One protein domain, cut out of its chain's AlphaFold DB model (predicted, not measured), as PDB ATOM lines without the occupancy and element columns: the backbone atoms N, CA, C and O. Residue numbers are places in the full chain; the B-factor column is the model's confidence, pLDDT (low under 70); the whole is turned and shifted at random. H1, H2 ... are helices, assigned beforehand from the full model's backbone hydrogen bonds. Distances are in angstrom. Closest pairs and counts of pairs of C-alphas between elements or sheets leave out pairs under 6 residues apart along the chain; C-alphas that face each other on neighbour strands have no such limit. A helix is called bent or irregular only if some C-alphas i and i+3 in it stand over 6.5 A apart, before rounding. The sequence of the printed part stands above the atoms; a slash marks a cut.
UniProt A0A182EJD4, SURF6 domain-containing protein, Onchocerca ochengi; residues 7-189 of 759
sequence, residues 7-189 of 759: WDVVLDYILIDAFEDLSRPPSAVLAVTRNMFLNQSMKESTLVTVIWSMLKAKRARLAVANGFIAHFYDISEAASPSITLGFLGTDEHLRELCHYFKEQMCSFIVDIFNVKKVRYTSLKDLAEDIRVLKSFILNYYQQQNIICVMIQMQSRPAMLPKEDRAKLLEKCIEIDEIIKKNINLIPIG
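Overview. This is residues 7 to 189 of the 759 residues of the protein "SURF6 domain-containing protein" of Onchocerca ochengi (UniProt A0A182EJD4). The model is an arch of helices with two splayed legs. One leg is the hairpin H5 and H6; the other is a row of three helices side by side, H3, H4a and H8, with H4a in the middle, while H4b joins the legs at one end and H1 lies across the gap between them. H2 packs on H3 and H4b near that joint, and residues 147 to 170 stand free, on the way from H6 to H8. The printed part has 183 residues with eight named helices, H1 to H8 in order, and no named strand; the class is all helix. It is only just loose, close to compact, with a radius of gyration of the C-alphas of 19.2 A, and spans 52 by 45 by 36 A.

Arrangement. H1, residues 7 to 21, is close to but not clearly touching H4a, residues 68 to 78, about perpendicular at 76 degrees, with the closest C-alphas, Ile 14 and Ser 76, 6.5 A apart. H2, residues 27 to 33, and H3, residues 40 to 59, form a helical hairpin at a shallow tilt of 30 degrees; their closest C-alphas, Val 32 and Lys 43, are 6.0 A apart. H3 and H4a form another, at 10 degrees, with the C-alphas of Arg 59 and Ala 70 closest at 5.6 A. By its hydrogen bonds H4, residues 68 to 88, was assigned as one helix, but it is bent, with C-alphas 78 and 81 6.7 A apart; H4a and H4b, residues 81 to 88, stand at a steep tilt of 69 degrees, only just short of about perpendicular. H4b touches H5, residues 93 to 112, about perpendicular at 86 degrees, with the C-alphas of Phe 87 and Arg 95 closest at 5.1 A. H5 and H6, residues 123 to 143, form a helical hairpin at 21 degrees; the C-alphas of Ile 112 and Ile 130 are closest at 6.5 A. H7, residues 146 to 154, touches no helix. H8, residues 162 to 183, touches H4a with residues 175 to 182 alone, opposite ways at 8 degrees, the C-alphas of His 71 and Asn 182 closest at 6.3 A. Every O i to N i+4 pair is within hydrogen-bond range in H1, H2, H3, H4b, H5, H6 and H7, against 4 of 7 in H4a and 17 of 18 in H8.

Along the chain. H1 begins at C-alpha 7 (79.795, 126.783, 74.867). From first to last C-alpha H3 measures 27.7 A, H5 28.7 A, H6 30.3 A and H8 31.2 A. H8 ends at C-alpha 183 (83.556, 117.757, 78.248).

Size, cuts and confidence. The two C-alphas farthest apart, Phe 37 and Ser 122, are 56.3 A apart. The printed part has no cut, and no link is long. Mean pLDDT of the printed part is 70.6; 65 residues are under 70, among them 134 to 169, and H7 has a mean of 37.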
ATOM      1  N   TRP A   7      78.962 125.666  75.294       54.97
ATOM      2  CA  TRP A   7      79.795 126.783  74.867       54.97
ATOM      3  C   TRP A   7      79.383 128.149  75.406       54.97
ATOM      4  O   TRP A   7      80.243 128.873  75.902       54.97
ATOM      5  N   ASP A   8      78.097 128.482  75.348       57.72
ATOM      6  CA  ASP A   8      77.595 129.798  75.741       57.72
ATOM      7  C   ASP A   8      77.751 129.971  77.258       57.72
ATOM      8  O   ASP A   8      78.318 130.954  77.730       57.72
ATOM      9  N   VAL A   9      77.388 128.931  78.018       59.38
ATOM     10  CA  VAL A   9      77.545 128.863  79.481       59.38
ATOM     11  C   VAL A   9      79.021 128.933  79.903       59.38
ATOM     12  O   VAL A   9      79.364 129.599  80.882       59.38
ATOM     13  N   VAL A  10      79.919 128.273  79.160       59.88
ATOM     14  CA  VAL A  10      81.372 128.339  79.390       59.88
ATOM     15  C   VAL A  10      81.917 129.742  79.116       59.88
ATOM     16  O   VAL A  10      82.697 130.253  79.921       59.88
ATOM     17  N   LEU A  11      81.516 130.378  78.012       64.19
ATOM     18  CA  LEU A  11      81.976 131.718  77.645       64.19
ATOM     19  C   LEU A  11      81.456 132.785  78.615       64.19
ATOM     20  O   LEU A  11      82.253 133.606  79.070       64.19
ATOM     21  N   ASP A  12      80.181 132.724  79.007       68.44
ATOM     22  CA  ASP A  12      79.606 133.596  80.037       68.44
ATOM     23  C   ASP A  12      80.368 133.464  81.363       68.44
ATOM     24  O   ASP A  12      80.740 134.472  81.969       68.44
ATOM     25  N   TYR A  13      80.693 132.239  81.797       67.94
ATOM     26  CA  TYR A  13      81.462 132.045  83.028       67.94
ATOM     27  C   TYR A  13      82.908 132.575  82.915       67.94
ATOM     28  O   TYR A  13      83.404 133.179  83.871       67.94
ATOM     29  N   ILE A  14      83.572 132.451  81.751       69.62
ATOM     30  CA  ILE A  14      84.898 133.065  81.514       69.62
ATOM     31  C   ILE A  14      84.794 134.592  81.584       69.62
ATOM     32  O   ILE A  14      85.632 135.237  82.217       69.62
ATOM     33  N   LEU A  15      83.778 135.179  80.946       70.44
ATOM     34  CA  LEU A  15      83.562 136.624  80.934       70.44
ATOM     35  C   LEU A  15      83.269 137.161  82.339       70.44
ATOM     36  O   LEU A  15      83.816 138.199  82.705       70.44
ATOM     37  N   ILE A  16      82.486 136.447  83.152       72.69
ATOM     38  CA  ILE A  16      82.138 136.859  84.517       72.69
ATOM     39  C   ILE A  16      83.340 136.742  85.481       72.69
ATOM     40  O   ILE A  16      83.627 137.718  86.178       72.69
ATOM     41  N   ASP A  17      84.104 135.637  85.480       75.31
ATOM     42  CA  ASP A  17      85.343 135.518  86.288       75.31
ATOM     43  C   ASP A  17      86.385 136.570  85.859       75.31
ATOM     44  O   ASP A  17      86.999 137.236  86.699       75.31
ATOM     45  N   ALA A  18      86.518 136.817  84.549       79.00
ATOM     46  CA  ALA A  18      87.351 137.897  84.035       79.00
ATOM     47  C   ALA A  18      86.834 139.282  84.463       79.00
ATOM     48  O   ALA A  18      87.636 140.155  84.793       79.00
ATOM     49  N   PHE A  19      85.519 139.520  84.502       79.25
ATOM     50  CA  PHE A  19      84.958 140.786  84.975       79.25
ATOM     51  C   PHE A  19      85.225 141.022  86.465       79.25
ATOM     52  O   PHE A  19      85.419 142.187  86.830       79.25
ATOM     53  N   GLU A  20      85.265 139.985  87.307       81.00
ATOM     54  CA  GLU A  20      85.665 140.105  88.714       81.00
ATOM     55  C   GLU A  20      87.166 140.423  88.838       81.00
ATOM     56  O   GLU A  20      87.519 141.467  89.399       81.00
ATOM     57  N   ASP A  21      88.040 139.615  88.224       82.19
ATOM     58  CA  ASP A  21      89.498 139.829  88.213       82.19
ATOM     59  C   ASP A  21      89.861 141.237  87.685       82.19
ATOM     60  O   ASP A  21      90.696 141.940  88.263       82.19
ATOM     61  N   LEU A  22      89.187 141.704  86.626       82.38
ATOM     62  CA  LEU A  22      89.373 143.039  86.036       82.38
ATOM     63  C   LEU A  22      88.745 144.181  86.846       82.38
ATOM     64  O   LEU A  22      89.026 145.346  86.559       82.38
ATOM     65  N   SER A  23      87.934 143.887  87.866       80.88
ATOM     66  CA  SER A  23      87.455 144.899  88.821       80.88
ATOM     67  C   SER A  23      88.476 145.176  89.931       80.88
ATOM     68  O   SER A  23      88.451 146.251  90.531       80.88
ATOM     69  N   ARG A  24      89.409 144.246  90.188       81.81
ATOM     70  CA  ARG A  24      90.536 144.415  91.128       81.81
ATOM     71  C   ARG A  24      91.861 143.897  90.527       81.81
ATOM     72  O   ARG A  24      92.521 143.052  91.135       81.81
ATOM     73  N   PRO A  25      92.286 144.404  89.352       84.38
ATOM     74  CA  PRO A  25      93.392 143.827  88.596       84.38
ATOM     75  C   PRO A  25      94.722 143.987  89.352       84.38
ATOM     76  O   PRO A  25      95.042 145.101  89.788       84.38
ATOM     77  N   PRO A  26      95.539 142.923  89.488       84.44
ATOM     78  CA  PRO A  26      96.805 142.996  90.209       84.44
ATOM     79  C   PRO A  26      97.758 144.067  89.669       84.44
ATOM     80  O   PRO A  26      97.808 144.353  88.470       84.44
ATOM     81  N   SER A  27      98.596 144.611  90.553       85.31
ATOM     82  CA  SER A  27      99.584 145.643  90.204       85.31
ATOM     83  C   SER A  27     100.518 145.221  89.063       85.31
ATOM     84  O   SER A  27     100.880 146.060  88.244       85.31
ATOM     85  N   ALA A  28     100.843 143.927  88.951       86.44
ATOM     86  CA  ALA A  28     101.602 143.361  87.836       86.44
ATOM     87  C   ALA A  28     100.874 143.489  86.483       86.44
ATOM     88  O   ALA A  28     101.490 143.899  85.501       86.44
ATOM     89  N   VAL A  29      99.564 143.211  86.432       86.94
ATOM     90  CA  VAL A  29      98.738 143.384  85.221       86.94
ATOM     91  C   VAL A  29      98.731 144.857  84.816       86.94
ATOM     92  O   VAL A  29      99.091 145.190  83.687       86.94
ATOM     93  N   LEU A  30      98.423 145.754  85.760       87.19
ATOM     94  CA  LEU A  30      98.395 147.202  85.526       87.19
ATOM     95  C   LEU A  30      99.755 147.769  85.083       87.19
ATOM     96  O   LEU A  30      99.798 148.648  84.222       87.19
ATOM     97  N   ALA A  31     100.861 147.267  85.639       86.88
ATOM     98  CA  ALA A  31     102.218 147.690  85.292       86.88
ATOM     99  C   ALA A  31     102.657 147.253  83.882       86.88
ATOM    100  O   ALA A  31     103.562 147.866  83.314       86.88
ATOM    101  N   VAL A  32     102.021 146.226  83.305       87.25
ATOM    102  CA  VAL A  32     102.247 145.778  81.922       87.25
ATOM    103  C   VAL A  32     101.305 146.496  80.955       87.25
ATOM    104  O   VAL A  32     101.757 147.058  79.954       87.25
ATOM    105  N   THR A  33     100.002 146.526  81.251       84.31
ATOM    106  CA  THR A  33      98.985 147.080  80.344       84.31
ATOM    107  C   THR A  33      99.149 148.585  80.150       84.31
ATOM    108  O   THR A  33      99.220 149.051  79.009       84.31
ATOM    109  N   ARG A  34      99.345 149.343  81.239       82.88
ATOM    110  CA  ARG A  34      99.540 150.807  81.222       82.88
ATOM    111  C   ARG A  34     100.950 151.239  80.795       82.88
ATOM    112  O   ARG A  34     101.245 152.432  80.753       82.88
ATOM    113  N   ASN A  35     101.843 150.301  80.474       83.56
ATOM    114  CA  ASN A  35     103.208 150.630  80.079       83.56
ATOM    115  C   ASN A  35     103.255 151.186  78.646       83.56
ATOM    116  O   ASN A  35     102.966 150.472  77.686       83.56
ATOM    117  N   MET A  36     103.659 152.446  78.488       76.69
ATOM    118  CA  MET A  36     103.782 153.094  77.173       76.69
ATOM    119  C   MET A  36     105.056 152.697  76.402       76.69
ATOM    120  O   MET A  36     105.183 153.035  75.226       76.69
ATOM    121  N   PHE A  37     105.998 151.991  77.038       77.75
ATOM    122  CA  PHE A  37     107.261 151.558  76.425       77.75
ATOM    123  C   PHE A  37     107.239 150.099  75.942       77.75
ATOM    124  O   PHE A  37     108.082 149.718  75.128       77.75
ATOM    125  N   LEU A  38     106.284 149.283  76.403       80.75
ATOM    126  CA  LEU A  38     106.086 147.921  75.903       80.75
ATOM    127  C   LEU A  38     105.294 147.944  74.590       80.75
ATOM    128  O   LEU A  38     104.188 148.482  74.525       80.75
ATOM    129  N   ASN A  39     105.834 147.301  73.552       81.62
ATOM    130  CA  ASN A  39     105.075 147.016  72.332       81.62
ATOM    131  C   ASN A  39     103.955 146.007  72.630       81.62
ATOM    132  O   ASN A  39     104.122 145.141  73.485       81.62
ATOM    133  N   GLN A  40     102.867 146.059  71.864       76.69
ATOM    134  CA  GLN A  40     101.679 145.214  72.043       76.69
ATOM    135  C   GLN A  40     102.001 143.711  72.219       76.69
ATOM    136  O   GLN A  40     101.648 143.134  73.240       76.69
ATOM    137  N   SER A  41     102.816 143.121  71.338       77.62
ATOM    138  CA  SER A  41     103.259 141.715  71.452       77.62
ATOM    139  C   SER A  41     104.083 141.392  72.714       77.62
ATOM    140  O   SER A  41     104.049 140.267  73.212       77.62
ATOM    141  N   MET A  42     104.780 142.375  73.300       80.69
ATOM    142  CA  MET A  42     105.427 142.201  74.607       80.69
ATOM    143  C   MET A  42     104.409 142.259  75.752       80.69
ATOM    144  O   MET A  42     104.585 141.548  76.739       80.69
ATOM    145  N   LYS A  43     103.347 143.070  75.632       83.56
ATOM    146  CA  LYS A  43     102.242 143.082  76.603       83.56
ATOM    147  C   LYS A  43     101.504 141.751  76.588       83.56
ATOM    148  O   LYS A  43     101.348 141.170  77.648       83.56
ATOM    149  N   GLU A  44     101.156 141.246  75.406       81.06
ATOM    150  CA  GLU A  44     100.569 139.915  75.189       81.06
ATOM    151  C   GLU A  44     101.405 138.825  75.870       81.06
ATOM    152  O   GLU A  44     100.934 138.184  76.807       81.06
ATOM    153  N   SER A  45     102.681 138.681  75.493       84.50
ATOM    154  CA  SER A  45     103.551 137.646  76.066       84.50
ATOM    155  C   SER A  45     103.773 137.793  77.578       84.50
ATOM    156  O   SER A  45     103.883 136.783  78.268       84.50
ATOM    157  N   THR A  46     103.825 139.018  78.113       86.81
ATOM    158  CA  THR A  46     103.997 139.224  79.564       86.81
ATOM    159  C   THR A  46     102.692 138.978  80.325       86.81
ATOM    160  O   THR A  46     102.728 138.428  81.422       86.81
ATOM    161  N   LEU A  47     101.537 139.334  79.753       86.38
ATOM    162  CA  LEU A  47     100.227 139.097  80.363       86.38
ATOM    163  C   LEU A  47      99.863 137.621  80.386       86.38
ATOM    164  O   LEU A  47      99.361 137.184  81.411       86.38
ATOM    165  N   VAL A  48     100.198 136.847  79.349       86.62
ATOM    166  CA  VAL A  48     100.100 135.377  79.393       86.62
ATOM    167  C   VAL A  48     100.853 134.833  80.616       86.62
ATOM    168  O   VAL A  48     100.270 134.110  81.413       86.62
ATOM    169  N   THR A  49     102.100 135.257  80.856       89.06
ATOM    170  CA  THR A  49     102.885 134.808  82.024       89.06
ATOM    171  C   THR A  49     102.303 135.272  83.369       89.06
ATOM    172  O   THR A  49     102.291 134.510  84.338       89.06
ATOM    173  N   VAL A  50     101.813 136.515  83.460       87.94
ATOM    174  CA  VAL A  50     101.198 137.045  84.694       87.94
ATOM    175  C   VAL A  50      99.878 136.329  84.994       87.94
ATOM    176  O   VAL A  50      99.684 135.868  86.117       87.94
ATOM    177  N   ILE A  51      99.007 136.173  83.998       86.81
ATOM    178  CA  ILE A  51      97.701 135.518  84.131       86.81
ATOM    179  C   ILE A  51      97.877 134.019  84.383       86.81
ATOM    180  O   ILE A  51      97.212 133.491  85.267       86.81
ATOM    181  N   TRP A  52      98.856 133.356  83.756       90.06
ATOM    182  CA  TRP A  52      99.260 131.995  84.124       90.06
ATOM    183  C   TRP A  52      99.593 131.879  85.614       90.06
ATOM    184  O   TRP A  52      99.110 130.973  86.291       90.06
ATOM    185  N   SER A  53     100.373 132.819  86.164       88.81
ATOM    186  CA  SER A  53     100.699 132.808  87.597       88.81
ATOM    187  C   SER A  53      99.468 133.022  88.493       88.81
ATOM    188  O   SER A  53      99.382 132.413  89.560       88.81
ATOM    189  N   MET A  54      98.487 133.813  88.040       85.81
ATOM    190  CA  MET A  54      97.211 134.026  88.735       85.81
ATOM    191  C   MET A  54      96.328 132.775  88.682       85.81
ATOM    192  O   MET A  54      95.890 132.304  89.727       85.81
ATOM    193  N   LEU A  55      96.128 132.189  87.499       85.75
ATOM    194  CA  LEU A  55      95.342 130.971  87.292       85.75
ATOM    195  C   LEU A  55      95.966 129.778  88.013       85.75
ATOM    196  O   LEU A  55      95.263 129.033  88.684       85.75
ATOM    197  N   LYS A  56      97.297 129.637  88.004       87.81
ATOM    198  CA  LYS A  56      98.013 128.652  88.828       87.81
ATOM    199  C   LYS A  56      97.772 128.863  90.330       87.81
ATOM    200  O   LYS A  56      97.648 127.887  91.066       87.81
ATOM    201  N   ALA A  57      97.644 130.112  90.779       87.00
ATOM    202  CA  ALA A  57      97.289 130.457  92.156       87.00
ATOM    203  C   ALA A  57      95.774 130.392  92.466       87.00
ATOM    204  O   ALA A  57      95.430 130.395  93.651       87.00
ATOM    205  N   LYS A  58      94.884 130.315  91.458       84.56
ATOM    206  CA  LYS A  58      93.474 129.889  91.595       84.56
ATOM    207  C   LYS A  58      93.402 128.351  91.671       84.56
ATOM    208  O   LYS A  58      92.955 127.833  92.691       84.56
ATOM    209  N   ARG A  59      93.966 127.624  90.686       85.94
ATOM    210  CA  ARG A  59      94.094 126.145  90.642       85.94
ATOM    211  C   ARG A  59      94.600 125.563  91.973       85.94
ATOM    212  O   ARG A  59      93.993 124.645  92.506       85.94
ATOM    213  N   ALA A  60      95.651 126.144  92.561       86.56
ATOM    214  CA  ALA A  60      96.239 125.687  93.830       86.56
ATOM    215  C   ALA A  60      95.349 125.851  95.088       86.56
ATOM    216  O   ALA A  60      95.771 125.461  96.175       86.56
ATOM    217  N   ARG A  61      94.149 126.440  94.972       85.50
ATOM    218  CA  ARG A  61      93.154 126.557  96.058       85.50
ATOM    219  C   ARG A  61      91.941 125.645  95.863       85.50
ATOM    220  O   ARG A  61      91.075 125.611  96.732       85.50
ATOM    221  N   LEU A  62      91.847 124.949  94.730       82.06
ATOM    222  CA  LEU A  62      90.746 124.031  94.458       82.06
ATOM    223  C   LEU A  62      90.868 122.794  95.354       82.06
ATOM    224  O   LEU A  62      91.940 122.202  95.460       82.06
ATOM    225  N   ALA A  63      89.756 122.378  95.963       81.62
ATOM    226  CA  ALA A  63      89.711 121.176  96.798       81.62
ATOM    227  C   ALA A  63      89.972 119.880  96.000       81.62
ATOM    228  O   ALA A  63      90.439 118.892  96.560       81.62
ATOM    229  N   VAL A  64      89.699 119.895  94.689       78.94
ATOM    230  CA  VAL A  64      89.966 118.791  93.758       78.94
ATOM    231  C   VAL A  64      90.919 119.290  92.675       78.94
ATOM    232  O   VAL A  64      90.536 120.108  91.838       78.94
ATOM    233  N   ALA A  65      92.162 118.800  92.690       73.25
ATOM    234  CA  ALA A  65      93.237 119.287  91.818       73.25
ATOM    235  C   ALA A  65      92.962 119.079  90.315       73.25
ATOM    236  O   ALA A  65      93.328 119.934  89.515       73.25
ATOM    237  N   ASN A  66      92.267 117.992  89.958       75.44
ATOM    238  CA  ASN A  66      91.830 117.670  88.593       75.44
ATOM    239  C   ASN A  66      90.292 117.768  88.472       75.44
ATOM    240  O   ASN A  66      89.648 116.939  87.835       75.44
ATOM    241  N   GLY A  67      89.673 118.716  89.182       70.19
ATOM    242  CA  GLY A  67      88.231 118.960  89.092       70.19
ATOM    243  C   GLY A  67      87.852 119.754  87.837       70.19
ATOM    244  O   GLY A  67      88.700 120.404  87.229       70.19
ATOM    245  N   PHE A  68      86.561 119.784  87.497       68.31
ATOM    246  CA  PHE A  68      86.019 120.545  86.356       68.31
ATOM    247  C   PHE A  68      86.526 122.003  86.292       68.31
ATOM    248  O   PHE A  68      86.938 122.476  85.238       68.31
ATOM    249  N   ILE A  69      86.601 122.693  87.437       69.19
ATOM    250  CA  ILE A  69      87.094 124.081  87.526       69.19
ATOM    251  C   ILE A  69      88.617 124.190  87.288       69.19
ATOM    252  O   ILE A  69      89.088 125.208  86.787       69.19
ATOM    253  N   ALA A  70      89.402 123.150  87.590       75.62
ATOM    254  CA  ALA A  70      90.838 123.141  87.291       75.62
ATOM    255  C   ALA A  70      91.081 123.114  85.777       75.62
ATOM    256  O   ALA A  70      91.892 123.890  85.272       75.62
ATOM    257  N   HIS A  71      90.305 122.274  85.088       73.38
ATOM    258  CA  HIS A  71      90.266 122.128  83.636       73.38
ATOM    259  C   HIS A  71      89.679 123.353  82.921       73.38
ATOM    260  O   HIS A  71      90.164 123.764  81.869       73.38
ATOM    261  N   PHE A  72      88.679 124.004  83.516       72.50
ATOM    262  CA  PHE A  72      88.152 125.278  83.028       72.50
ATOM    263  C   PHE A  72      89.233 126.372  82.981       72.50
ATOM    264  O   PHE A  72      89.333 127.098  81.990       72.50
ATOM    265  N   TYR A  73      90.109 126.444  83.994       80.56
ATOM    266  CA  TYR A  73      91.226 127.393  83.989       80.56
ATOM    267  C   TYR A  73      92.249 127.148  82.866       80.56
ATOM    268  O   TYR A  73      92.962 128.088  82.514       80.56
ATOM    269  N   ASP A  74      92.302 125.956  82.257       79.69
ATOM    270  CA  ASP A  74      93.116 125.696  81.055       79.69
ATOM    271  C   ASP A  74      92.578 126.480  79.841       79.69
ATOM    272  O   ASP A  74      93.350 127.015  79.048       79.69
ATOM    273  N   ILE A  75      91.253 126.641  79.748       74.25
ATOM    274  CA  ILE A  75      90.582 127.454  78.720       74.25
ATOM    275  C   ILE A  75      90.770 128.949  79.031       74.25
ATOM    276  O   ILE A  75      91.114 129.745  78.150       74.25
ATOM    277  N   SER A  76      90.622 129.341  80.305       77.31
ATOM    278  CA  SER A  76      90.875 130.717  80.762       77.31
ATOM    279  C   SER A  76      92.313 131.174  80.477       77.31
ATOM    280  O   SER A  76      92.549 132.351  80.216       77.31
ATOM    281  N   GLU A  77      93.285 130.258  80.488       80.62
ATOM    282  CA  GLU A  77      94.696 130.544  80.207       80.62
ATOM    283  C   GLU A  77      94.925 131.062  78.776       80.62
ATOM    284  O   GLU A  77      95.770 131.937  78.566       80.62
ATOM    285  N   ALA A  78      94.122 130.599  77.814       77.69
ATOM    286  CA  ALA A  78      94.124 131.086  76.436       77.69
ATOM    287  C   ALA A  78      93.270 132.358  76.246       77.69
ATOM    288  O   ALA A  78      93.678 133.276  75.529       77.69
ATOM    289  N   ALA A  79      92.095 132.432  76.883       73.06
ATOM    290  CA  ALA A  79      91.121 133.507  76.664       73.06
ATOM    291  C   ALA A  79      91.420 134.795  77.459       73.06
ATOM    292  O   ALA A  79      91.446 135.898  76.898       73.06
ATOM    293  N   SER A  80      91.681 134.676  78.764       77.94
ATOM    294  CA  SER A  80      91.789 135.813  79.687       77.94
ATOM    295  C   SER A  80      92.899 136.828  79.357       77.94
ATOM    296  O   SER A  80      92.679 138.014  79.617       77.94
ATOM    297  N   PRO A  81      94.053 136.472  78.748       83.44
ATOM    298  CA  PRO A  81      95.037 137.460  78.286       83.44
ATOM    299  C   PRO A  81      94.500 138.414  77.214       83.44
ATOM    300  O   PRO A  81      94.783 139.613  77.268       83.44
ATOM    301  N   SER A  82      93.687 137.908  76.283       80.12
ATOM    302  CA  SER A  82      93.059 138.707  75.224       80.12
ATOM    303  C   SER A  82      91.981 139.630  75.797       80.12
ATOM    304  O   SER A  82      91.985 140.830  75.521       80.12
ATOM    305  N   ILE A  83      91.126 139.099  76.681       76.25
ATOM    306  CA  ILE A  83      90.092 139.870  77.394       76.25
ATOM    307  C   ILE A  83      90.746 140.991  78.223       76.25
ATOM    308  O   ILE A  83      90.381 142.162  78.107       76.25
ATOM    309  N   THR A  84      91.795 140.669  78.987       83.06
ATOM    310  CA  THR A  84      92.551 141.639  79.803       83.06
ATOM    311  C   THR A  84      93.159 142.767  78.965       83.06
ATOM    312  O   THR A  84      93.220 143.912  79.419       83.06
ATOM    313  N   LEU A  85      93.592 142.476  77.734       80.38
ATOM    314  CA  LEU A  85      94.102 143.487  76.809       80.38
ATOM    315  C   LEU A  85      93.012 144.372  76.205       80.38
ATOM    316  O   LEU A  85      93.279 145.557  76.016       80.38
ATOM    317  N   GLY A  86      91.808 143.852  75.957       80.12
ATOM    318  CA  GLY A  86      90.662 144.677  75.560       80.12
ATOM    319  C   GLY A  86      90.297 145.696  76.645       80.12
ATOM    320  O   GLY A  86      90.243 146.896  76.389       80.12
ATOM    321  N   PHE A  87      90.151 145.235  77.891       81.38
ATOM    322  CA  PHE A  87      89.716 146.076  79.012       81.38
ATOM    323  C   PHE A  87      90.775 147.029  79.578       81.38
ATOM    324  O   PHE A  87      90.437 148.122  80.025       81.38
ATOM    325  N   LEU A  88      92.054 146.642  79.617       82.19
ATOM    326  CA  LEU A  88      93.101 147.445  80.274       82.19
ATOM    327  C   LEU A  88      94.178 147.962  79.310       82.19
ATOM    328  O   LEU A  88      95.104 148.647  79.750       82.19
ATOM    329  N   GLY A  89      94.087 147.625  78.022       79.12
ATOM    330  CA  GLY A  89      95.091 147.940  77.011       79.12
ATOM    331  C   GLY A  89      95.266 149.428  76.700       79.12
ATOM    332  O   GLY A  89      94.532 150.309  77.151       79.12
ATOM    333  N   THR A  90      96.291 149.702  75.891       73.00
ATOM    334  CA  THR A  90      96.635 151.059  75.432       73.00
ATOM    335  C   THR A  90      95.808 151.565  74.256       73.00
ATOM    336  O   THR A  90      95.944 152.737  73.915       73.00
ATOM    337  N   ASP A  91      94.978 150.725  73.641       75.12
ATOM    338  CA  ASP A  91      93.943 151.204  72.727       75.12
ATOM    339  C   ASP A  91      92.829 151.868  73.550       75.12
ATOM    340  O   ASP A  91      92.443 151.367  74.605       75.12
ATOM    341  N   GLU A  92      92.383 153.043  73.119       74.12
ATOM    342  CA  GLU A  92      91.366 153.839  73.807       74.12
ATOM    343  C   GLU A  92      89.957 153.453  73.356       74.12
ATOM    344  O   GLU A  92      89.086 153.250  74.197       74.12
ATOM    345  N   HIS A  93      89.766 153.239  72.054       73.31
ATOM    346  CA  HIS A  93      88.464 152.937  71.471       73.31
ATOM    347  C   HIS A  93      88.028 151.500  71.776       73.31
ATOM    348  O   HIS A  93      86.882 151.271  72.163       73.31
ATOM    349  N   LEU A  94      88.952 150.533  71.689       71.81
ATOM    350  CA  LEU A  94      88.677 149.155  72.108       71.81
ATOM    351  C   LEU A  94      88.337 149.088  73.603       71.81
ATOM    352  O   LEU A  94      87.428 148.366  73.997       71.81
ATOM    353  N   ARG A  95      89.031 149.879  74.431       79.44
ATOM    354  CA  ARG A  95      88.792 149.941  75.877       79.44
ATOM    355  C   ARG A  95      87.428 150.544  76.211       79.44
ATOM    356  O   ARG A  95      86.734 150.002  77.065       79.44
ATOM    357  N   GLU A  96      87.032 151.623  75.537       76.19
ATOM    358  CA  GLU A  96      85.682 152.199  75.639       76.19
ATOM    359  C   GLU A  96      84.606 151.174  75.248       76.19
ATOM    360  O   GLU A  96      83.664 150.959  76.008       76.19
ATOM    361  N   LEU A  97      84.788 150.479  74.119       72.88
ATOM    362  CA  LEU A  97      83.872 149.446  73.626       72.88
ATOM    363  C   LEU A  97      83.757 148.261  74.602       72.88
ATOM    364  O   LEU A  97      82.645 147.833  74.914       72.88
ATOM    365  N   CYS A  98      84.876 147.766  75.141       74.44
ATOM    366  CA  CYS A  98      84.880 146.709  76.154       74.44
ATOM    367  C   CYS A  98      84.199 147.154  77.459       74.44
ATOM    368  O   CYS A  98      83.383 146.407  78.000       74.44
ATOM    369  N   HIS A  99      84.485 148.361  77.964       78.69
ATOM    370  CA  HIS A  99      83.817 148.887  79.161       78.69
ATOM    371  C   HIS A  99      82.308 149.022  78.965       78.69
ATOM    372  O   HIS A  99      81.553 148.549  79.811       78.69
ATOM    373  N   TYR A 100      81.877 149.581  77.835       75.12
ATOM    374  CA  TYR A 100      80.467 149.694  77.483       75.12
ATOM    375  C   TYR A 100      79.782 148.314  77.398       75.12
ATOM    376  O   TYR A 100      78.717 148.123  77.986       75.12
ATOM    377  N   PHE A 101      80.417 147.319  76.765       75.00
ATOM    378  CA  PHE A 101      79.927 145.933  76.748       75.00
ATOM    379  C   PHE A 101      79.761 145.358  78.166       75.00
ATOM    380  O   PHE A 101      78.708 144.805  78.486       75.00
ATOM    381  N   LYS A 102      80.755 145.544  79.051       77.50
ATOM    382  CA  LYS A 102      80.658 145.120  80.459       77.50
ATOM    383  C   LYS A 102      79.524 145.831  81.200       77.50
ATOM    384  O   LYS A 102      78.830 145.181  81.973       77.50
ATOM    385  N   GLU A 103      79.307 147.125  80.976       79.69
ATOM    386  CA  GLU A 103      78.192 147.855  81.592       79.69
ATOM    387  C   GLU A 103      76.831 147.294  81.151       79.69
ATOM    388  O   GLU A 103      75.980 147.053  82.007       79.69
ATOM    389  N   GLN A 104      76.647 146.987  79.861       74.81
ATOM    390  CA  GLN A 104      75.419 146.342  79.374       74.81
ATOM    391  C   GLN A 104      75.227 144.936  79.962       74.81
ATOM    392  O   GLN A 104      74.135 144.614  80.426       74.81
ATOM    393  N   MET A 105      76.277 144.108  79.997       73.44
ATOM    394  CA  MET A 105      76.213 142.753  80.563       73.44
ATOM    395  C   MET A 105      75.939 142.762  82.072       73.44
ATOM    396  O   MET A 105      75.058 142.046  82.544       73.44
ATOM    397  N   CYS A 106      76.619 143.614  82.843       75.19
ATOM    398  CA  CYS A 106      76.342 143.762  84.272       75.19
ATOM    399  C   CYS A 106      74.934 144.323  84.531       75.19
ATOM    400  O   CYS A 106      74.270 143.857  85.454       75.19
ATOM    401  N   SER A 107      74.447 145.267  83.713       77.56
ATOM    402  CA  SER A 107      73.067 145.761  83.816       77.56
ATOM    403  C   SER A 107      72.047 144.667  83.500       77.56
ATOM    404  O   SER A 107      71.044 144.574  84.200       77.56
ATOM    405  N   PHE A 108      72.299 143.817  82.500       75.25
ATOM    406  CA  PHE A 108      71.426 142.693  82.155       75.25
ATOM    407  C   PHE A 108      71.327 141.676  83.293       75.25
ATOM    408  O   PHE A 108      70.224 141.322  83.696       75.25
ATOM    409  N   ILE A 109      72.464 141.269  83.868       73.25
ATOM    410  CA  ILE A 109      72.506 140.335  85.002       73.25
ATOM    411  C   ILE A 109      71.738 140.907  86.204       73.25
ATOM    412  O   ILE A 109      70.919 140.209  86.799       73.25
ATOM    413  N   VAL A 110      71.943 142.186  86.539       79.06
ATOM    414  CA  VAL A 110      71.197 142.861  87.621       79.06
ATOM    415  C   VAL A 110      69.700 142.963  87.307       79.06
ATOM    416  O   VAL A 110      68.882 142.806  88.211       79.06
ATOM    417  N   ASP A 111      69.332 143.198  86.049       78.50
ATOM    418  CA  ASP A 111      67.938 143.344  85.630       78.50
ATOM    419  C   ASP A 111      67.173 142.021  85.562       78.50
ATOM    420  O   ASP A 111      65.979 142.032  85.856       78.50
ATOM    421  N   ILE A 112      67.836 140.894  85.266       77.25
ATOM    422  CA  ILE A 112      67.240 139.554  85.396       77.25
ATOM    423  C   ILE A 112      66.761 139.346  86.836       77.25
ATOM    424  O   ILE A 112      65.592 139.048  87.056       77.25
ATOM    425  N   PHE A 113      67.633 139.575  87.823       74.50
ATOM    426  CA  PHE A 113      67.320 139.384  89.246       74.50
ATOM    427  C   PHE A 113      66.492 140.522  89.873       74.50
ATOM    428  O   PHE A 113      66.294 140.565  91.090       74.50
ATOM    429  N   ASN A 114      65.981 141.456  89.067       76.75
ATOM    430  CA  ASN A 114      65.197 142.585  89.543       76.75
ATOM    431  C   ASN A 114      63.698 142.258  89.522       76.75
ATOM    432  O   ASN A 114      63.040 142.346  88.489       76.75
ATOM    433  N   VAL A 115      63.130 141.984  90.700       79.06
ATOM    434  CA  VAL A 115      61.701 141.653  90.910       79.06
ATOM    435  C   VAL A 115      60.731 142.751  90.411       79.06
ATOM    436  O   VAL A 115      59.536 142.511  90.278       79.06
ATOM    437  N   LYS A 116      61.216 143.966  90.102       82.00
ATOM    438  CA  LYS A 116      60.420 145.044  89.473       82.00
ATOM    439  C   LYS A 116      60.445 145.034  87.936       82.00
ATOM    440  O   LYS A 116      59.723 145.819  87.328       82.00
ATOM    441  N   LYS A 117      61.305 144.217  87.322       75.81
ATOM    442  CA  LYS A 117      61.478 144.066  85.864       75.81
ATOM    443  C   LYS A 117      61.149 142.658  85.364       75.81
ATOM    444  O   LYS A 117      60.779 142.525  84.205       75.81
ATOM    445  N   VAL A 118      61.285 141.643  86.219       79.56
ATOM    446  CA  VAL A 118      61.075 140.230  85.887       79.56
ATOM    447  C   VAL A 118      60.126 139.582  86.890       79.56
ATOM    448  O   VAL A 118      60.336 139.648  88.105       79.56
ATOM    449  N   ARG A 119      59.078 138.937  86.375       72.50
ATOM    450  CA  ARG A 119      58.058 138.240  87.160       72.50
ATOM    451  C   ARG A 119      58.444 136.778  87.371       72.50
ATOM    452  O   ARG A 119      58.399 135.955  86.464       72.50
ATOM    453  N   TYR A 120      58.737 136.439  88.621       78.88
ATOM    454  CA  TYR A 120      59.033 135.075  89.070       78.88
ATOM    455  C   TYR A 120      57.766 134.243  89.380       78.88
ATOM    456  O   TYR A 120      57.812 133.296  90.158       78.88
ATOM    457  N   THR A 121      56.621 134.607  88.793       78.06
ATOM    458  CA  THR A 121      55.302 133.983  89.020       78.06
ATOM    459  C   THR A 121      55.124 132.651  88.300       78.06
ATOM    460  O   THR A 121      54.429 131.767  88.792       78.06
ATOM    461  N   SER A 122      55.731 132.509  87.124       72.62
ATOM    462  CA  SER A 122      55.637 131.326  86.272       72.62
ATOM    463  C   SER A 122      56.858 131.253  85.364       72.62
ATOM    464  O   SER A 122      57.371 132.286  84.935       72.62
ATOM    465  N   LEU A 123      57.277 130.039  84.995       66.19
ATOM    466  CA  LEU A 123      58.343 129.815  84.010       66.19
ATOM    467  C   LEU A 123      58.066 130.556  82.687       66.19
ATOM    468  O   LEU A 123      58.991 131.043  82.044       66.19
ATOM    469  N   LYS A 124      56.786 130.680  82.302       70.81
ATOM    470  CA  LYS A 124      56.360 131.362  81.072       70.81
ATOM    471  C   LYS A 124      56.453 132.890  81.170       70.81
ATOM    472  O   LYS A 124      56.862 133.522  80.201       70.81
ATOM    473  N   ASP A 125      56.105 133.468  82.322       68.75
ATOM    474  CA  ASP A 125      56.257 134.909  82.574       68.75
ATOM    475  C   ASP A 125      57.741 135.293  82.621       68.75
ATOM    476  O   ASP A 125      58.168 136.214  81.929       68.75
ATOM    477  N   LEU A 126      58.528 134.514  83.370       68.50
ATOM    478  CA  LEU A 126      59.976 134.652  83.508       68.50
ATOM    479  C   LEU A 126      60.686 134.605  82.146       68.50
ATOM    480  O   LEU A 126      61.529 135.453  81.858       68.50
ATOM    481  N   ALA A 127      60.329 133.638  81.295       69.44
ATOM    482  CA  ALA A 127      60.912 133.498  79.965       69.44
ATOM    483  C   ALA A 127      60.612 134.704  79.059       69.44
ATOM    484  O   ALA A 127      61.516 135.186  78.377       69.44
ATOM    485  N   GLU A 128      59.375 135.214  79.061       74.81
ATOM    486  CA  GLU A 128      59.006 136.358  78.221       74.81
ATOM    487  C   GLU A 128      59.601 137.675  78.744       74.81
ATOM    488  O   GLU A 128      60.124 138.453  77.948       74.81
ATOM    489  N   ASP A 129      59.641 137.898  80.061       74.50
ATOM    490  CA  ASP A 129      60.272 139.089  80.650       74.50
ATOM    491  C   ASP A 129      61.790 139.120  80.368       74.50
ATOM    492  O   ASP A 129      62.334 140.152  79.963       74.50
ATOM    493  N   ILE A 130      62.483 137.974  80.472       74.44
ATOM    494  CA  ILE A 130      63.897 137.844  80.069       74.44
ATOM    495  C   ILE A 130      64.065 138.077  78.557       74.44
ATOM    496  O   ILE A 130      65.016 138.745  78.135       74.44
ATOM    497  N   ARG A 131      63.142 137.577  77.723       72.06
ATOM    498  CA  ARG A 131      63.157 137.793  76.264       72.06
ATOM    499  C   ARG A 131      63.003 139.276  75.915       72.06
ATOM    500  O   ARG A 131      63.732 139.775  75.054       72.06
ATOM    501  N   VAL A 132      62.115 139.990  76.611       77.12
ATOM    502  CA  VAL A 132      61.934 141.445  76.493       77.12
ATOM    503  C   VAL A 132      63.221 142.179  76.884       77.12
ATOM    504  O   VAL A 132      63.717 142.968  76.076       77.12
ATOM    505  N   LEU A 133      63.831 141.868  78.035       73.44
ATOM    506  CA  LEU A 133      65.118 142.455  78.444       73.44
ATOM    507  C   LEU A 133      66.231 142.226  77.400       73.44
ATOM    508  O   LEU A 133      66.886 143.188  76.987       73.44
ATOM    509  N   LYS A 134      66.401 140.993  76.894       67.12
ATOM    510  CA  LYS A 134      67.381 140.686  75.830       67.12
ATOM    511  C   LYS A 134      67.097 141.493  74.553       67.12
ATOM    512  O   LYS A 134      68.022 142.032  73.944       67.12
ATOM    513  N   SER A 135      65.828 141.631  74.161       66.94
ATOM    514  CA  SER A 135      65.434 142.399  72.968       66.94
ATOM    515  C   SER A 135      65.682 143.908  73.088       66.94
ATOM    516  O   SER A 135      66.027 144.547  72.091       66.94
ATOM    517  N   PHE A 136      65.560 144.479  74.292       66.50
ATOM    518  CA  PHE A 136      65.842 145.893  74.550       66.50
ATOM    519  C   PHE A 136      67.332 146.194  74.341       66.50
ATOM    520  O   PHE A 136      67.693 147.135  73.631       66.50
ATOM    521  N   ILE A 137      68.195 145.326  74.875       62.97
ATOM    522  CA  ILE A 137      69.654 145.408  74.734       62.97
ATOM    523  C   ILE A 137      70.077 145.263  73.263       62.97
ATOM    524  O   ILE A 137      70.846 146.082  72.759       62.97
ATOM    525  N   LEU A 138      69.535 144.276  72.539       56.84
ATOM    526  CA  LEU A 138      69.840 144.065  71.115       56.84
ATOM    527  C   LEU A 138      69.435 145.263  70.236       56.84
ATOM    528  O   LEU A 138      70.221 145.690  69.386       56.84
ATOM    529  N   ASN A 139      68.260 145.860  70.476       54.06
ATOM    530  CA  ASN A 139      67.846 147.088  69.788       54.06
ATOM    531  C   ASN A 139      68.809 148.251  70.067       54.06
ATOM    532  O   ASN A 139      69.147 149.005  69.155       54.06
ATOM    533  N   TYR A 140      69.291 148.387  71.304       55.41
ATOM    534  CA  TYR A 140      70.230 149.443  71.679       55.41
ATOM    535  C   TYR A 140      71.591 149.288  70.963       55.41
ATOM    536  O   TYR A 140      72.135 150.271  70.453       55.41
ATOM    537  N   TYR A 141      72.102 148.056  70.823       51.25
ATOM    538  CA  TYR A 141      73.311 147.765  70.031       51.25
ATOM    539  C   TYR A 141      73.155 148.077  68.531       51.25
ATOM    540  O   TYR A 141      74.115 148.537  67.906       51.25
ATOM    541  N   GLN A 142      71.964 147.874  67.953       48.31
ATOM    542  CA  GLN A 142      71.668 148.310  66.582       48.31
ATOM    543  C   GLN A 142      71.591 149.843  66.476       48.31
ATOM    544  O   GLN A 142      72.225 150.429  65.599       48.31
ATOM    545  N   GLN A 143      70.869 150.510  67.384       45.59
ATOM    546  CA  GLN A 143      70.643 151.961  67.328       45.59
ATOM    547  C   GLN A 143      71.907 152.799  67.557       45.59
ATOM    548  O   GLN A 143      72.055 153.849  66.937       45.59
ATOM    549  N   GLN A 144      72.851 152.349  68.394       48.31
ATOM    550  CA  GLN A 144      74.110 153.079  68.614       48.31
ATOM    551  C   GLN A 144      75.111 152.993  67.449       48.31
ATOM    552  O   GLN A 144      76.219 153.519  67.556       48.31
ATOM    553  N   ASN A 145      74.760 152.349  66.328       44.38
ATOM    554  CA  ASN A 145      75.640 152.181  65.166       44.38
ATOM    555  C   ASN A 145      76.921 151.362  65.472       44.38
ATOM    556  O   ASN A 145      77.794 151.248  64.617       44.38
ATOM    557  N   ILE A 146      77.042 150.757  66.665       46.91
ATOM    558  CA  ILE A 146      78.224 149.993  67.112       46.91
ATOM    559  C   ILE A 146      78.448 148.772  66.218       46.91
ATOM    560  O   ILE A 146      79.570 148.527  65.780       46.91
ATOM    561  N   ILE A 147      77.373 148.051  65.879       39.12
ATOM    562  CA  ILE A 147      77.429 146.928  64.933       39.12
ATOM    563  C   ILE A 147      77.922 147.419  63.560       39.12
ATOM    564  O   ILE A 147      78.809 146.802  62.974       39.12
ATOM    565  N   CYS A 148      77.450 148.575  63.080       34.47
ATOM    566  CA  CYS A 148      77.944 149.179  61.841       34.47
ATOM    567  C   CYS A 148      79.418 149.599  61.925       34.47
ATOM    568  O   CYS A 148      80.128 149.428  60.942       34.47
ATOM    569  N   VAL A 149      79.910 150.097  63.065       38.88
ATOM    570  CA  VAL A 149      81.337 150.423  63.250       38.88
ATOM    571  C   VAL A 149      82.190 149.152  63.218       38.88
ATOM    572  O   VAL A 149      83.196 149.120  62.508       38.88
ATOM    573  N   MET A 150      81.770 148.073  63.892       36.09
ATOM    574  CA  MET A 150      82.470 146.783  63.812       36.09
ATOM    575  C   MET A 150      82.465 146.226  62.377       36.09
ATOM    576  O   MET A 150      83.515 145.827  61.872       36.09
ATOM    577  N   ILE A 151      81.335 146.302  61.665       36.97
ATOM    578  CA  ILE A 151      81.227 145.903  60.249       36.97
ATOM    579  C   ILE A 151      82.061 146.818  59.332       36.97
ATOM    580  O   ILE A 151      82.697 146.341  58.393       36.97
ATOM    581  N   GLN A 152      82.152 148.122  59.601       33.41
ATOM    582  CA  GLN A 152      83.007 149.050  58.849       33.41
ATOM    583  C   GLN A 152      84.504 148.792  59.089       33.41
ATOM    584  O   GLN A 152      85.304 148.984  58.170       33.41
ATOM    585  N   MET A 153      84.892 148.286  60.266       33.28
ATOM    586  CA  MET A 153      86.246 147.764  60.497       33.28
ATOM    587  C   MET A 153      86.488 146.429  59.773       33.28
ATOM    588  O   MET A 153      87.568 146.238  59.215       33.28
ATOM    589  N   GLN A 154      85.486 145.544  59.692       35.31
ATOM    590  CA  GLN A 154      85.538 144.318  58.873       35.31
ATOM    591  C   GLN A 154      85.592 144.614  57.357       35.31
ATOM    592  O   GLN A 154      86.165 143.842  56.593       35.31
ATOM    593  N   SER A 155      85.057 145.758  56.911       32.47
ATOM    594  CA  SER A 155      84.903 146.129  55.490       32.47
ATOM    595  C   SER A 155      86.195 146.565  54.772       32.47
ATOM    596  O   SER A 155      86.144 146.999  53.620       32.47
ATOM    597  N   ARG A 156      87.375 146.461  55.403       31.89
ATOM    598  CA  ARG A 156      88.672 146.626  54.719       31.89
ATOM    599  C   ARG A 156      89.265 145.253  54.379       31.89
ATOM    600  O   ARG A 156      89.714 144.569  55.297       31.89
ATOM    601  N   PRO A 157      89.361 144.859  53.092       37.03
ATOM    602  CA  PRO A 157      89.861 143.544  52.685       37.03
ATOM    603  C   PRO A 157      91.396 143.447  52.775       37.03
ATOM    604  O   PRO A 157      92.100 143.277  51.781       37.03
ATOM    605  N   ALA A 158      91.934 143.540  53.988       36.69
ATOM    606  CA  ALA A 158      93.311 143.182  54.286       36.69
ATOM    607  C   ALA A 158      93.381 141.664  54.530       36.69
ATOM    608  O   ALA A 158      93.023 141.167  55.597       36.69
ATOM    609  N   MET A 159      93.814 140.893  53.530       40.25
ATOM    610  CA  MET A 159      94.018 139.456  53.724       40.25
ATOM    611  C   MET A 159      95.207 139.198  54.657       40.25
ATOM    612  O   MET A 159      96.308 139.691  54.413       40.25
ATOM    613  N   LEU A 160      95.008 138.378  55.696       44.47
ATOM    614  CA  LEU A 160      96.130 137.811  56.448       44.47
ATOM    615  C   LEU A 160      97.018 136.971  55.513       44.47
ATOM    616  O   LEU A 160      96.484 136.244  54.665       44.47
ATOM    617  N   PRO A 161      98.345 136.958  55.731       52.94
ATOM    618  CA  PRO A 161      99.218 135.922  55.190       52.94
ATOM    619  C   PRO A 161      98.709 134.521  55.561       52.94
ATOM    620  O   PRO A 161      98.227 134.299  56.676       52.94
ATOM    621  N   LYS A 162      98.838 133.555  54.640       54.66
ATOM    622  CA  LYS A 162      98.349 132.175  54.843       54.66
ATOM    623  C   LYS A 162      98.921 131.536  56.117       54.66
ATOM    624  O   LYS A 162      98.182 130.895  56.855       54.66
ATOM    625  N   GLU A 163     100.197 131.784  56.408       51.78
ATOM    626  CA  GLU A 163     100.913 131.273  57.588       51.78
ATOM    627  C   GLU A 163     100.327 131.762  58.923       51.78
ATOM    628  O   GLU A 163     100.406 131.061  59.927       51.78
ATOM    629  N   ASP A 164      99.748 132.966  58.953       50.66
ATOM    630  CA  ASP A 164      99.134 133.528  60.158       50.66
ATOM    631  C   ASP A 164      97.709 133.005  60.372       50.66
ATOM    632  O   ASP A 164      97.291 132.818  61.512       50.66
ATOM    633  N   ARG A 165      96.977 132.714  59.284       52.25
ATOM    634  CA  ARG A 165      95.700 131.985  59.365       52.25
ATOM    635  C   ARG A 165      95.914 130.544  59.823       52.25
ATOM    636  O   ARG A 165      95.157 130.083  60.666       52.25
ATOM    637  N   ALA A 166      96.956 129.874  59.326       61.94
ATOM    638  CA  ALA A 166      97.315 128.523  59.756       61.94
ATOM    639  C   ALA A 166      97.572 128.463  61.272       61.94
ATOM    640  O   ALA A 166      96.948 127.661  61.948       61.94
ATOM    641  N   LYS A 167      98.380 129.383  61.820       63.94
ATOM    642  CA  LYS A 167      98.687 129.455  63.266       63.94
ATOM    643  C   LYS A 167      97.503 129.856  64.151       63.94
ATOM    644  O   LYS A 167      97.502 129.562  65.342       63.94
ATOM    645  N   LEU A 168      96.509 130.560  63.604       55.47
ATOM    646  CA  LEU A 168      95.243 130.807  64.303       55.47
ATOM    647  C   LEU A 168      94.361 129.553  64.301       55.47
ATOM    648  O   LEU A 168      93.838 129.194  65.348       55.47
ATOM    649  N   LEU A 169      94.248 128.866  63.161       60.47
ATOM    650  CA  LEU A 169      93.481 127.625  63.035       60.47
ATOM    651  C   LEU A 169      94.067 126.497  63.901       60.47
ATOM    652  O   LEU A 169      93.322 125.832  64.608       60.47
ATOM    653  N   GLU A 170      95.391 126.344  63.897       70.25
ATOM    654  CA  GLU A 170      96.166 125.447  64.765       70.25
ATOM    655  C   GLU A 170      95.803 125.664  66.241       70.25
ATOM    656  O   GLU A 170      95.384 124.727  66.911       70.25
ATOM    657  N   LYS A 171      95.808 126.919  66.712       60.06
ATOM    658  CA  LYS A 171      95.368 127.268  68.071       60.06
ATOM    659  C   LYS A 171      93.891 127.009  68.343       60.06
ATOM    660  O   LYS A 171      93.548 126.612  69.450       60.06
ATOM    661  N   CYS A 172      93.005 127.247  67.377       55.25
ATOM    662  CA  CYS A 172      91.590 126.911  67.534       55.25
ATOM    663  C   CYS A 172      91.395 125.394  67.695       55.25
ATOM    664  O   CYS A 172      90.577 124.986  68.515       55.25
ATOM    665  N   ILE A 173      92.182 124.578  66.985       68.44
ATOM    666  CA  ILE A 173      92.190 123.114  67.117       68.44
ATOM    667  C   ILE A 173      92.797 122.686  68.462       68.44
ATOM    668  O   ILE A 173      92.201 121.856  69.138       68.44
ATOM    669  N   GLU A 174      93.921 123.270  68.902       67.88
ATOM    670  CA  GLU A 174      94.495 123.023  70.242       67.88
ATOM    671  C   GLU A 174      93.475 123.295  71.359       67.88
ATOM    672  O   GLU A 174      93.346 122.509  72.296       67.88
ATOM    673  N   ILE A 175      92.742 124.406  71.245       58.44
ATOM    674  CA  ILE A 175      91.703 124.819  72.190       58.44
ATOM    675  C   ILE A 175      90.541 123.812  72.172       58.44
ATOM    676  O   ILE A 175      90.235 123.241  73.218       58.44
ATOM    677  N   ASP A 176      89.948 123.534  71.007       64.12
ATOM    678  CA  ASP A 176      88.858 122.556  70.831       64.12
ATOM    679  C   ASP A 176      89.227 121.165  71.387       64.12
ATOM    680  O   ASP A 176      88.467 120.556  72.141       64.12
ATOM    681  N   GLU A 177      90.455 120.707  71.136       72.62
ATOM    682  CA  GLU A 177      91.000 119.457  71.670       72.62
ATOM    683  C   GLU A 177      91.180 119.440  73.196       72.62
ATOM    684  O   GLU A 177      91.113 118.366  73.802       72.62
ATOM    685  N   ILE A 178      91.427 120.583  73.839       65.25
ATOM    686  CA  ILE A 178      91.413 120.698  75.307       65.25
ATOM    687  C   ILE A 178      89.969 120.601  75.811       65.25
ATOM    688  O   ILE A 178      89.693 119.885  76.774       65.25
ATOM    689  N   ILE A 179      89.024 121.266  75.147       58.19
ATOM    690  CA  ILE A 179      87.648 121.343  75.645       58.19
ATOM    691  C   ILE A 179      86.888 120.030  75.437       58.19
ATOM    692  O   ILE A 179      86.191 119.608  76.354       58.19
ATOM    693  N   LYS A 180      87.085 119.313  74.323       67.19
ATOM    694  CA  LYS A 180      86.569 117.941  74.135       67.19
ATOM    695  C   LYS A 180      86.985 117.015  75.279       67.19
ATOM    696  O   LYS A 180      86.156 116.306  75.846       67.19
ATOM    697  N   LYS A 181      88.257 117.080  75.693       71.44
ATOM    698  CA  LYS A 181      88.780 116.312  76.838       71.44
ATOM    699  C   LYS A 181      88.100 116.711  78.150       71.44
ATOM    700  O   LYS A 181      87.767 115.827  78.929       71.44
ATOM    701  N   ASN A 182      87.832 118.002  78.353       62.38
ATOM    702  CA  ASN A 182      87.136 118.517  79.535       62.38
ATOM    703  C   ASN A 182      85.643 118.132  79.566       62.38
ATOM    704  O   ASN A 182      85.133 117.744  80.615       62.38
ATOM    705  N   ILE A 183      84.952 118.191  78.423       64.81
ATOM    706  CA  ILE A 183      83.556 117.757  78.248       64.81
ATOM    707  C   ILE A 183      83.428 116.256  78.544       64.81
ATOM    708  O   ILE A 183      82.522 115.840  79.264       64.81
ATOM    709  N   ASN A 184      84.388 115.446  78.091       73.31
ATOM    710  CA  ASN A 184      84.418 113.998  78.319       73.31
ATOM    711  C   ASN A 184      84.642 113.577  79.788       73.31
ATOM    712  O   ASN A 184      84.589 112.383  80.082       73.31
ATOM    713  N   LEU A 185      84.864 114.522  80.711       70.81
ATOM    714  CA  LEU A 185      84.862 114.268  82.159       70.81
ATOM    715  C   LEU A 185      83.443 114.203  82.748       70.81
ATOM    716  O   LEU A 185      83.267 113.723  83.869       70.81
ATOM    717  N   ILE A 186      82.434 114.699  82.027       64.44
ATOM    718  CA  ILE A 186      81.033 114.666  82.454       64.44
ATOM    719  C   ILE A 186      80.425 113.316  82.022       64.44
ATOM    720  O   ILE A 186      80.567 112.920  80.864       64.44
ATOM    721  N   PRO A 187      79.743 112.571  82.914       69.50
ATOM    722  CA  PRO A 187      79.020 111.364  82.516       69.50
ATOM    723  C   PRO A 187      77.878 111.694  81.547       69.50
ATOM    724  O   PRO A 187      77.131 112.638  81.787       69.50
ATOM    725  N   ILE A 188      77.671 110.874  80.509       66.06
ATOM    726  CA  ILE A 188      76.609 111.079  79.496       66.06
ATOM    727  C   ILE A 188      75.225 111.279  80.151       66.06
ATOM    728  O   ILE A 188      74.498 112.199  79.791       66.06
ATOM    729  N   GLY A 189      74.889 110.483  81.176       57.78
ATOM    730  CA  GLY A 189      73.623 110.609  81.914       57.78
ATOM    731  C   GLY A 189      73.483 111.874  82.776       57.78
ATOM    732  O   GLY A 189      72.378 112.195  83.197       57.78
TER     733      GLY A 189